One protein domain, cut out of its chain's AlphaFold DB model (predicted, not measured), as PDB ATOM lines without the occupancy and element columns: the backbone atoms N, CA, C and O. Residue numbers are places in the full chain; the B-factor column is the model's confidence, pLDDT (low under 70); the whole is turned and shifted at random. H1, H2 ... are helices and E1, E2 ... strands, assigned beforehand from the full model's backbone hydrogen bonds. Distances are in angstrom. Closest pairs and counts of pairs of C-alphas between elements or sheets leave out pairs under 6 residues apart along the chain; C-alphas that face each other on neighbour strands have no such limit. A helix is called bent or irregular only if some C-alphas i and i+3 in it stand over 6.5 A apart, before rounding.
ATOM      1  N   ASP A  12     533.162 210.368 867.972       61.56
ATOM      2  CA  ASP A  12     533.744 209.158 867.376       61.56
ATOM      3  C   ASP A  12     532.696 208.257 866.708       61.56
ATOM      4  O   ASP A  12     532.943 207.693 865.644       61.56
ATOM      5  N   GLN A  13     531.500 208.132 867.297       59.44
ATOM      6  CA  GLN A  13     530.413 207.354 866.697       59.44
ATOM      7  C   GLN A  13     529.803 208.091 865.509       59.44
ATOM      8  O   GLN A  13     529.522 207.469 864.489       59.44
ATOM      9  N   ALA A  14     529.658 209.416 865.605       60.03
ATOM     10  CA  ALA A  14     529.239 210.242 864.478       60.03
ATOM     11  C   ALA A  14     530.245 210.169 863.326       60.03
ATOM     12  O   ALA A  14     529.854 209.933 862.185       60.03
ATOM     13  N   TYR A  15     531.540 210.267 863.629       65.88
ATOM     14  CA  TYR A  15     532.612 210.108 862.655       65.88
ATOM     15  C   TYR A  15     532.586 208.720 862.018       65.88
ATOM     16  O   TYR A  15     532.639 208.617 860.796       65.88
ATOM     17  N   LYS A  16     532.430 207.656 862.817       68.88
ATOM     18  CA  LYS A  16     532.313 206.287 862.308       68.88
ATOM     19  C   LYS A  16     531.095 206.120 861.402       68.88
ATOM     20  O   LYS A  16     531.236 205.592 860.311       68.88
ATOM     21  N   HIS A  17     529.923 206.611 861.796       66.38
ATOM     22  CA  HIS A  17     528.723 206.524 860.961       66.38
ATOM     23  C   HIS A  17     528.867 207.294 859.645       66.38
ATOM     24  O   HIS A  17     528.436 206.799 858.605       66.38
ATOM     25  N   ILE A  18     529.498 208.471 859.669       66.75
ATOM     26  CA  ILE A  18     529.814 209.237 858.458       66.75
ATOM     27  C   ILE A  18     530.817 208.465 857.591       66.75
ATOM     28  O   ILE A  18     530.591 208.311 856.394       66.75
ATOM     29  N   HIS A  19     531.886 207.937 858.187       68.12
ATOM     30  CA  HIS A  19     532.910 207.152 857.500       68.12
ATOM     31  C   HIS A  19     532.334 205.891 856.845       68.12
ATOM     32  O   HIS A  19     532.571 205.649 855.661       68.12
ATOM     33  N   ASP A  20     531.544 205.122 857.592       67.94
ATOM     34  CA  ASP A  20     530.890 203.900 857.127       67.94
ATOM     35  C   ASP A  20     529.894 204.236 856.011       67.94
ATOM     36  O   ASP A  20     529.890 203.586 854.971       67.94
ATOM     37  N   ARG A  21     529.114 205.319 856.153       67.44
ATOM     38  CA  ARG A  21     528.152 205.733 855.125       67.44
ATOM     39  C   ARG A  21     528.827 206.231 853.850       67.44
ATOM     40  O   ARG A  21     528.334 205.928 852.766       67.44
ATOM     41  N   ILE A  22     529.928 206.974 853.958       65.94
ATOM     42  CA  ILE A  22     530.745 207.372 852.805       65.94
ATOM     43  C   ILE A  22     531.297 206.115 852.132       65.94
ATOM     44  O   ILE A  22     531.111 205.944 850.935       65.94
ATOM     45  N   THR A  23     531.881 205.193 852.893       61.19
ATOM     46  CA  THR A  23     532.430 203.934 852.368       61.19
ATOM     47  C   THR A  23     531.362 203.095 851.660       61.19
ATOM     48  O   THR A  23     531.583 202.635 850.541       61.19
ATOM     49  N   ASP A  24     530.173 202.970 852.245       63.03
ATOM     50  CA  ASP A  24     529.035 202.281 851.635       63.03
ATOM     51  C   ASP A  24     528.539 202.982 850.368       63.03
ATOM     52  O   ASP A  24     528.237 202.317 849.380       63.03
ATOM     53  N   LEU A  25     528.451 204.317 850.350       58.59
ATOM     54  CA  LEU A  25     528.056 205.079 849.156       58.59
ATOM     55  C   LEU A  25     529.066 204.915 848.018       58.59
ATOM     56  O   LEU A  25     528.677 204.765 846.855       58.59
ATOM     57  N   LEU A  26     530.353 204.900 848.358       57.38
ATOM     58  CA  LEU A  26     531.414 204.646 847.398       57.38
ATOM     59  C   LEU A  26     531.273 203.220 846.843       57.38
ATOM     60  O   LEU A  26     531.196 203.054 845.624       57.38
ATOM     61  N   ASN A  27     531.117 202.213 847.702       57.12
ATOM     62  CA  ASN A  27     531.007 200.810 847.291       57.12
ATOM     63  C   ASN A  27     529.702 200.462 846.556       57.12
ATOM     64  O   ASN A  27     529.688 199.525 845.761       57.12
ATOM     65  N   SER A  28     528.600 201.165 846.833       52.47
ATOM     66  CA  SER A  28     527.272 200.741 846.374       52.47
ATOM     67  C   SER A  28     526.852 201.299 845.022       52.47
ATOM     68  O   SER A  28     526.145 200.583 844.326       52.47
ATOM     69  N   ASN A  29     527.233 202.522 844.625       48.94
ATOM     70  CA  ASN A  29     526.717 203.084 843.360       48.94
ATOM     71  C   ASN A  29     527.512 204.234 842.725       48.94
ATOM     72  O   ASN A  29     527.166 204.651 841.622       48.94
ATOM     73  N   LEU A  30     528.559 204.765 843.365       47.91
ATOM     74  CA  LEU A  30     529.307 205.899 842.799       47.91
ATOM     75  C   LEU A  30     530.748 205.577 842.454       47.91
ATOM     76  O   LEU A  30     531.346 206.311 841.666       47.91
ATOM     77  N   THR A  31     531.312 204.499 842.997       46.72
ATOM     78  CA  THR A  31     532.690 204.123 842.721       46.72
ATOM     79  C   THR A  31     532.786 202.635 842.421       46.72
ATOM     80  O   THR A  31     532.762 201.782 843.298       46.72
ATOM     81  N   ALA A  32     533.013 202.307 841.154       46.12
ATOM     82  CA  ALA A  32     533.912 201.204 840.876       46.12
ATOM     83  C   ALA A  32     535.295 201.627 841.405       46.12
ATOM     84  O   ALA A  32     536.136 202.108 840.643       46.12
ATOM     85  N   VAL A  33     535.517 201.565 842.728       50.03
ATOM     86  CA  VAL A  33     536.881 201.565 843.256       50.03
ATOM     87  C   VAL A  33     537.521 200.354 842.600       50.03
ATOM     88  O   VAL A  33     537.063 199.227 842.790       50.03
ATOM     89  N   LYS A  34     538.511 200.594 841.734       50.66
ATOM     90  CA  LYS A  34     539.261 199.512 841.098       50.66
ATOM     91  C   LYS A  34     539.698 198.550 842.210       50.66
ATOM     92  O   LYS A  34     540.211 199.036 843.223       50.66
ATOM     93  N   PRO A  35     539.482 197.231 842.067       47.38
ATOM     94  CA  PRO A  35     539.928 196.279 843.078       47.38
ATOM     95  C   PRO A  35     541.408 196.559 843.394       47.38
ATOM     96  O   PRO A  35     542.198 196.704 842.462       47.38
ATOM     97  N   ASN A  36     541.740 196.698 844.686       61.38
ATOM     98  CA  ASN A  36     543.037 197.109 845.273       61.38
ATOM     99  C   ASN A  36     543.294 198.599 845.594       61.38
ATOM    100  O   ASN A  36     544.447 198.938 845.849       61.38
ATOM    101  N   LYS A  37     542.297 199.489 845.658       64.44
ATOM    102  CA  LYS A  37     542.511 200.829 846.251       64.44
ATOM    103  C   LYS A  37     541.912 200.928 847.651       64.44
ATOM    104  O   LYS A  37     540.762 200.538 847.856       64.44
ATOM    105  N   LYS A  38     542.687 201.446 848.609       73.69
ATOM    106  CA  LYS A  38     542.255 201.670 849.997       73.69
ATOM    107  C   LYS A  38     542.255 203.163 850.293       73.69
ATOM    108  O   LYS A  38     543.253 203.839 850.092       73.69
ATOM    109  N   ILE A  39     541.162 203.676 850.853       77.62
ATOM    110  CA  ILE A  39     541.160 205.058 851.336       77.62
ATOM    111  C   ILE A  39     542.027 205.136 852.594       77.62
ATOM    112  O   ILE A  39     541.727 204.530 853.623       77.62
ATOM    113  N   SER A  40     543.126 205.866 852.483       84.44
ATOM    114  CA  SER A  40     544.111 206.104 853.538       84.44
ATOM    115  C   SER A  40     543.920 207.456 854.228       84.44
ATOM    116  O   SER A  40     544.259 207.596 855.402       84.44
ATOM    117  N   ARG A  41     543.368 208.446 853.512       84.88
ATOM    118  CA  ARG A  41     543.188 209.820 853.989       84.88
ATOM    119  C   ARG A  41     542.004 210.488 853.297       84.88
ATOM    120  O   ARG A  41     541.765 210.260 852.113       84.88
ATOM    121  N   TYR A  42     541.332 211.361 854.042       85.25
ATOM    122  CA  TYR A  42     540.379 212.331 853.511       85.25
ATOM    123  C   TYR A  42     540.922 213.749 853.681       85.25
ATOM    124  O   TYR A  42     541.500 214.061 854.727       85.25
ATOM    125  N   ALA A  43     540.727 214.598 852.677       88.50
ATOM    126  CA  ALA A  43     540.908 216.040 852.800       88.50
ATOM    127  C   ALA A  43     539.556 216.739 852.642       88.50
ATOM    128  O   ALA A  43     538.724 216.327 851.835       88.50
ATOM    129  N   PHE A  44     539.342 217.774 853.449       90.88
ATOM    130  CA  PHE A  44     538.099 218.532 853.488       90.88
ATOM    131  C   PHE A  44     538.406 219.985 853.159       90.88
ATOM    132  O   PHE A  44     539.241 220.605 853.821       90.88
ATOM    133  N   THR A  45     537.703 220.525 852.172       92.06
ATOM    134  CA  THR A  45     537.719 221.953 851.856       92.06
ATOM    135  C   THR A  45     536.383 222.541 852.262       92.06
ATOM    136  O   THR A  45     535.340 222.010 851.888       92.06
ATOM    137  N   TRP A  46     536.405 223.637 853.014       90.06
ATOM    138  CA  TRP A  46     535.212 224.291 853.548       90.06
ATOM    139  C   TRP A  46     534.977 225.629 852.845       90.06
ATOM    140  O   TRP A  46     535.928 226.342 852.522       90.06
ATOM    141  N   ASN A  47     533.712 225.968 852.619       88.81
ATOM    142  CA  ASN A  47     533.297 227.300 852.199       88.81
ATOM    143  C   ASN A  47     533.455 228.293 853.365       88.81
ATOM    144  O   ASN A  47     533.577 227.911 854.531       88.81
ATOM    145  N   THR A  48     533.415 229.593 853.064       88.06
ATOM    146  CA  THR A  48     533.550 230.660 854.075       88.06
ATOM    147  C   THR A  48     532.423 230.676 855.107       88.06
ATOM    148  O   THR A  48     532.604 231.215 856.195       88.06
ATOM    149  N   ASP A  49     531.267 230.105 854.772       83.75
ATOM    150  CA  ASP A  49     530.106 229.965 855.657       83.75
ATOM    151  C   ASP A  49     530.175 228.716 856.560       83.75
ATOM    152  O   ASP A  49     529.270 228.480 857.357       83.75
ATOM    153  N   GLY A  50     531.248 227.924 856.454       82.38
ATOM    154  CA  GLY A  50     531.447 226.699 857.227       82.38
ATOM    155  C   GLY A  50     530.781 225.455 856.636       82.38
ATOM    156  O   GLY A  50     530.914 224.378 857.215       82.38
ATOM    157  N   THR A  51     530.103 225.556 855.488       85.88
ATOM    158  CA  THR A  51     529.602 224.379 854.760       85.88
ATOM    159  C   THR A  51     530.741 223.657 854.038       85.88
ATOM    160  O   THR A  51     531.756 224.254 853.675       85.88
ATOM    161  N   LEU A  52     530.617 222.341 853.843       87.50
ATOM    162  CA  LEU A  52     531.659 221.562 853.172       87.50
ATOM    163  C   LEU A  52     531.630 221.854 851.670       87.50
ATOM    164  O   LEU A  52     530.601 221.665 851.047       87.50
ATOM    165  N   SER A  53     532.736 222.282 851.078       91.62
ATOM    166  CA  SER A  53     532.838 222.552 849.638       91.62
ATOM    167  C   SER A  53     533.231 221.294 848.864       91.62
ATOM    168  O   SER A  53     532.583 220.910 847.889       91.62
ATOM    169  N   ALA A  54     534.270 220.606 849.347       91.50
ATOM    170  CA  ALA A  54     534.793 219.404 848.714       91.50
ATOM    171  C   ALA A  54     535.333 218.395 849.733       91.50
ATOM    172  O   ALA A  54     535.868 218.767 850.782       91.50
ATOM    173  N   LEU A  55     535.214 217.114 849.384       89.44
ATOM    174  CA  LEU A  55     535.831 215.985 850.070       89.44
ATOM    175  C   LEU A  55     536.653 215.182 849.070       89.44
ATOM    176  O   LEU A  55     536.118 214.611 848.122       89.44
ATOM    177  N   GLU A  56     537.950 215.098 849.315       90.25
ATOM    178  CA  GLU A  56     538.894 214.353 848.492       90.25
ATOM    179  C   GLU A  56     539.308 213.072 849.220       90.25
ATOM    180  O   GLU A  56     539.662 213.108 850.402       90.25
ATOM    181  N   GLY A  57     539.255 211.932 848.531       86.38
ATOM    182  CA  GLY A  57     539.689 210.637 849.061       86.38
ATOM    183  C   GLY A  57     540.999 210.183 848.427       86.38
ATOM    184  O   GLY A  57     541.103 210.171 847.202       86.38
ATOM    185  N   TYR A  58     541.972 209.763 849.242       85.44
ATOM    186  CA  TYR A  58     543.313 209.379 848.779       85.44
ATOM    187  C   TYR A  58     543.730 207.962 849.189       85.44
ATOM    188  O   TYR A  58     543.427 207.523 850.302       85.44
ATOM    189  N   ASP A  59     544.521 207.294 848.347       84.69
ATOM    190  CA  ASP A  59     545.328 206.107 848.681       84.69
ATOM    191  C   ASP A  59     546.817 206.491 848.679       84.69
ATOM    192  O   ASP A  59     547.410 206.730 847.627       84.69
ATOM    193  N   GLY A  60     547.406 206.651 849.864       86.56
ATOM    194  CA  GLY A  60     548.667 207.364 850.037       86.56
ATOM    195  C   GLY A  60     548.553 208.804 849.528       86.56
ATOM    196  O   GLY A  60     547.762 209.599 850.045       86.56
ATOM    197  N   ASP A  61     549.330 209.111 848.491       89.19
ATOM    198  CA  ASP A  61     549.345 210.415 847.819       89.19
ATOM    199  C   ASP A  61     548.454 210.459 846.560       89.19
ATOM    200  O   ASP A  61     548.274 211.521 845.963       89.19
ATOM    201  N   GLU A  62     547.865 209.332 846.144       88.31
ATOM    202  CA  GLU A  62     547.016 209.256 844.950       88.31
ATOM    203  C   GLU A  62     545.582 209.691 845.258       88.31
ATOM    204  O   GLU A  62     544.909 209.078 846.086       88.31
ATOM    205  N   LEU A  63     545.088 210.716 844.555       88.38
ATOM    206  CA  LEU A  63     543.683 211.121 844.603       88.38
ATOM    207  C   LEU A  63     542.813 210.074 843.894       88.38
ATOM    208  O   LEU A  63     542.927 209.870 842.687       88.38
ATOM    209  N   LEU A  64     541.920 209.429 844.641       85.06
ATOM    210  CA  LEU A  64     540.990 208.427 844.116       85.06
ATOM    211  C   LEU A  64     539.685 209.044 843.604       85.06
ATOM    212  O   LEU A  64     539.047 208.492 842.700       85.06
ATOM    213  N   PHE A  65     539.232 210.120 844.247       83.62
ATOM    214  CA  PHE A  65     538.033 210.863 843.871       83.62
ATOM    215  C   PHE A  65     537.944 212.198 844.597       83.62
ATOM    216  O   PHE A  65     538.459 212.347 845.706       83.62
ATOM    217  N   THR A  66     537.157 213.096 844.013       88.06
ATOM    218  CA  THR A  66     536.640 214.286 844.691       88.06
ATOM    219  C   THR A  66     535.116 214.249 844.701       88.06
ATOM    220  O   THR A  66     534.489 213.982 843.675       88.06
ATOM    221  N   LEU A  67     534.513 214.504 845.859       88.25
ATOM    222  CA  LEU A  67     533.094 214.808 846.007       88.25
ATOM    223  C   LEU A  67     532.944 216.315 846.194       88.25
ATOM    224  O   LEU A  67     533.469 216.862 847.160       88.25
ATOM    225  N   ASN A  68     532.220 216.969 845.295       90.31
ATOM    226  CA  ASN A  68     531.894 218.387 845.381       90.31
ATOM    227  C   ASN A  68     530.469 218.544 845.905       90.31
ATOM    228  O   ASN A  68     529.563 217.829 845.466       90.31
ATOM    229  N   PHE A  69     530.280 219.477 846.829       90.06
ATOM    230  CA  PHE A  69     529.018 219.701 847.519       90.06
ATOM    231  C   PHE A  69     528.480 221.082 847.152       90.06
ATOM    232  O   PHE A  69     529.124 222.104 847.389       90.06
ATOM    233  N   THR A  70     527.272 221.102 846.601       89.62
ATOM    234  CA  THR A  70     526.534 222.332 846.321       89.62
ATOM    235  C   THR A  70     525.439 222.485 847.362       89.62
ATOM    236  O   THR A  70     524.649 221.563 847.579       89.62
ATOM    237  N   TRP A  71     525.378 223.654 847.994       88.94
ATOM    238  CA  TRP A  71     524.405 223.977 849.034       88.94
ATOM    239  C   TRP A  71     523.392 224.991 848.521       88.94
ATOM    240  O   TRP A  71     523.719 225.877 847.730       88.94
ATOM    241  N   ASN A  72     522.159 224.865 848.994       88.12
ATOM    242  CA  ASN A  72     521.147 225.894 848.834       88.12
ATOM    243  C   ASN A  72     521.445 227.070 849.778       88.12
ATOM    244  O   ASN A  72     522.146 226.933 850.782       88.12
ATOM    245  N   SER A  73     520.848 228.229 849.502       87.56
ATOM    246  CA  SER A  73     520.997 229.427 850.342       87.56
ATOM    247  C   SER A  73     520.421 229.281 851.754       87.56
ATOM    248  O   SER A  73     520.733 230.087 852.624       87.56
ATOM    249  N   ASP A  74     519.558 228.290 851.982       85.56
ATOM    250  CA  ASP A  74     518.992 227.966 853.297       85.56
ATOM    251  C   ASP A  74     519.886 227.021 854.125       85.56
ATOM    252  O   ASP A  74     519.512 226.629 855.230       85.56
ATOM    253  N   GLY A  75     521.063 226.655 853.604       75.94
ATOM    254  CA  GLY A  75     522.015 225.758 854.257       75.94
ATOM    255  C   GLY A  75     521.710 224.270 854.068       75.94
ATOM    256  O   GLY A  75     522.435 223.428 854.598       75.94
ATOM    257  N   THR A  76     520.672 223.910 853.307       85.56
ATOM    258  CA  THR A  76     520.400 222.510 852.960       85.56
ATOM    259  C   THR A  76     521.288 222.045 851.807       85.56
ATOM    260  O   THR A  76     521.650 222.813 850.913       85.56
ATOM    261  N   LEU A  77     521.659 220.763 851.813       83.31
ATOM    262  CA  LEU A  77     522.463 220.179 850.744       83.31
ATOM    263  C   LEU A  77     521.621 220.052 849.468       83.31
ATOM    264  O   LEU A  77     520.624 219.330 849.449       83.31
ATOM    265  N   GLN A  78     522.048 220.718 848.396       88.44
ATOM    266  CA  GLN A  78     521.376 220.665 847.100       88.44
ATOM    267  C   GLN A  78     521.817 219.438 846.302       88.44
ATOM    268  O   GLN A  78     520.988 218.693 845.780       88.44
ATOM    269  N   GLN A  79     523.131 219.243 846.180       86.25
ATOM    270  CA  GLN A  79     523.699 218.222 845.309       86.25
ATOM    271  C   GLN A  79     525.091 217.797 845.772       86.25
ATOM    272  O   GLN A  79     525.869 218.603 846.276       86.25
ATOM    273  N   ILE A  80     525.417 216.527 845.519       87.94
ATOM    274  CA  ILE A  80     526.788 216.012 845.543       87.94
ATOM    275  C   ILE A  80     527.138 215.538 844.132       87.94
ATOM    276  O   ILE A  80     526.369 214.788 843.523       87.94
ATOM    277  N   SER A  81     528.287 215.957 843.610       86.81
ATOM    278  CA  SER A  81     528.836 215.471 842.341       86.81
ATOM    279  C   SER A  81     530.223 214.865 842.544       86.81
ATOM    280  O   SER A  81     530.946 215.247 843.461       86.81
ATOM    281  N   ARG A  82     530.589 213.891 841.706       85.75
ATOM    282  CA  ARG A  82     531.899 213.229 841.749       85.75
ATOM    283  C   ARG A  82     532.725 213.605 840.523       85.75
ATOM    284  O   ARG A  82     532.191 213.587 839.414       85.75
ATOM    285  N   SER A  83     534.012 213.870 840.731       79.81
ATOM    286  CA  SER A  83     535.041 214.013 839.690       79.81
ATOM    287  C   SER A  83     536.249 213.134 839.980       79.81
ATOM    288  O   SER A  83     536.575 212.969 841.184       79.81
TER     289      SER A  83
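This is residues 12 to 83 of the 83 residues of an uncharacterized protein of Candidatus Bathyarchaeota archaeon (UniProt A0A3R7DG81). One twisted sheet of four antiparallel strands, E1 to E4, makes the body, and a single helix, H1, slants away from it, with residues 12 to 18 sticking out free. H1 comes near the sheet by its last residue, Leu 30, close to the end of E4. The printed part has 72 residues, in the order H1 E1 E2 E3 E4; the sheet order is E1 - E2 - E3 - E4, and the class is mixed, helices and strands. It is compact, with a radius of gyration of the C-alphas of 12.9 A and spans of 40 by 27 by 23 A.

H1, residues 12 to 30, is only just not on the sheet, with 4 pairs of C-alphas within 10 A. In H1, 14 of 15 O i to N i+4 pairs are within hydrogen-bond range. E1, residues 41 to 46, and E2, residues 52 to 59, form a hairpin at 163 degrees, with N 43 and O 56 2.9 A apart. E2 and E3, residues 62 to 71, form a hairpin at 165 degrees, with N 55 and O 67 at 2.8 A. E3 and E4, residues 77 to 82, form a hairpin at 157 degrees, with N 68 and O 81 at 2.8 A. The four strands make a meander, each the antiparallel neighbour of the one before. E1 and E4 are the edge strands and are apart. The closest C-alphas of H1 and E4, those of Leu 30 and Arg 82, are 7.8 A apart.

H1 begins at C-alpha 12 (533.744, 209.158, 867.376) and is 25.2 A long; it is only just irregular, with C-alphas 27 and 30 7.0 A apart. E1 is 16.5 A long, E2 21.1 A, E3 27.3 A and E4 14.8 A, ending at C-alpha 82 (531.899, 213.229, 841.749).

The C-alphas farthest apart, of Asn 36 and Asp 74, are 39.9 A apart. The printed part has no cut and no long link. Residues 12 to 37 are under 70 in pLDDT.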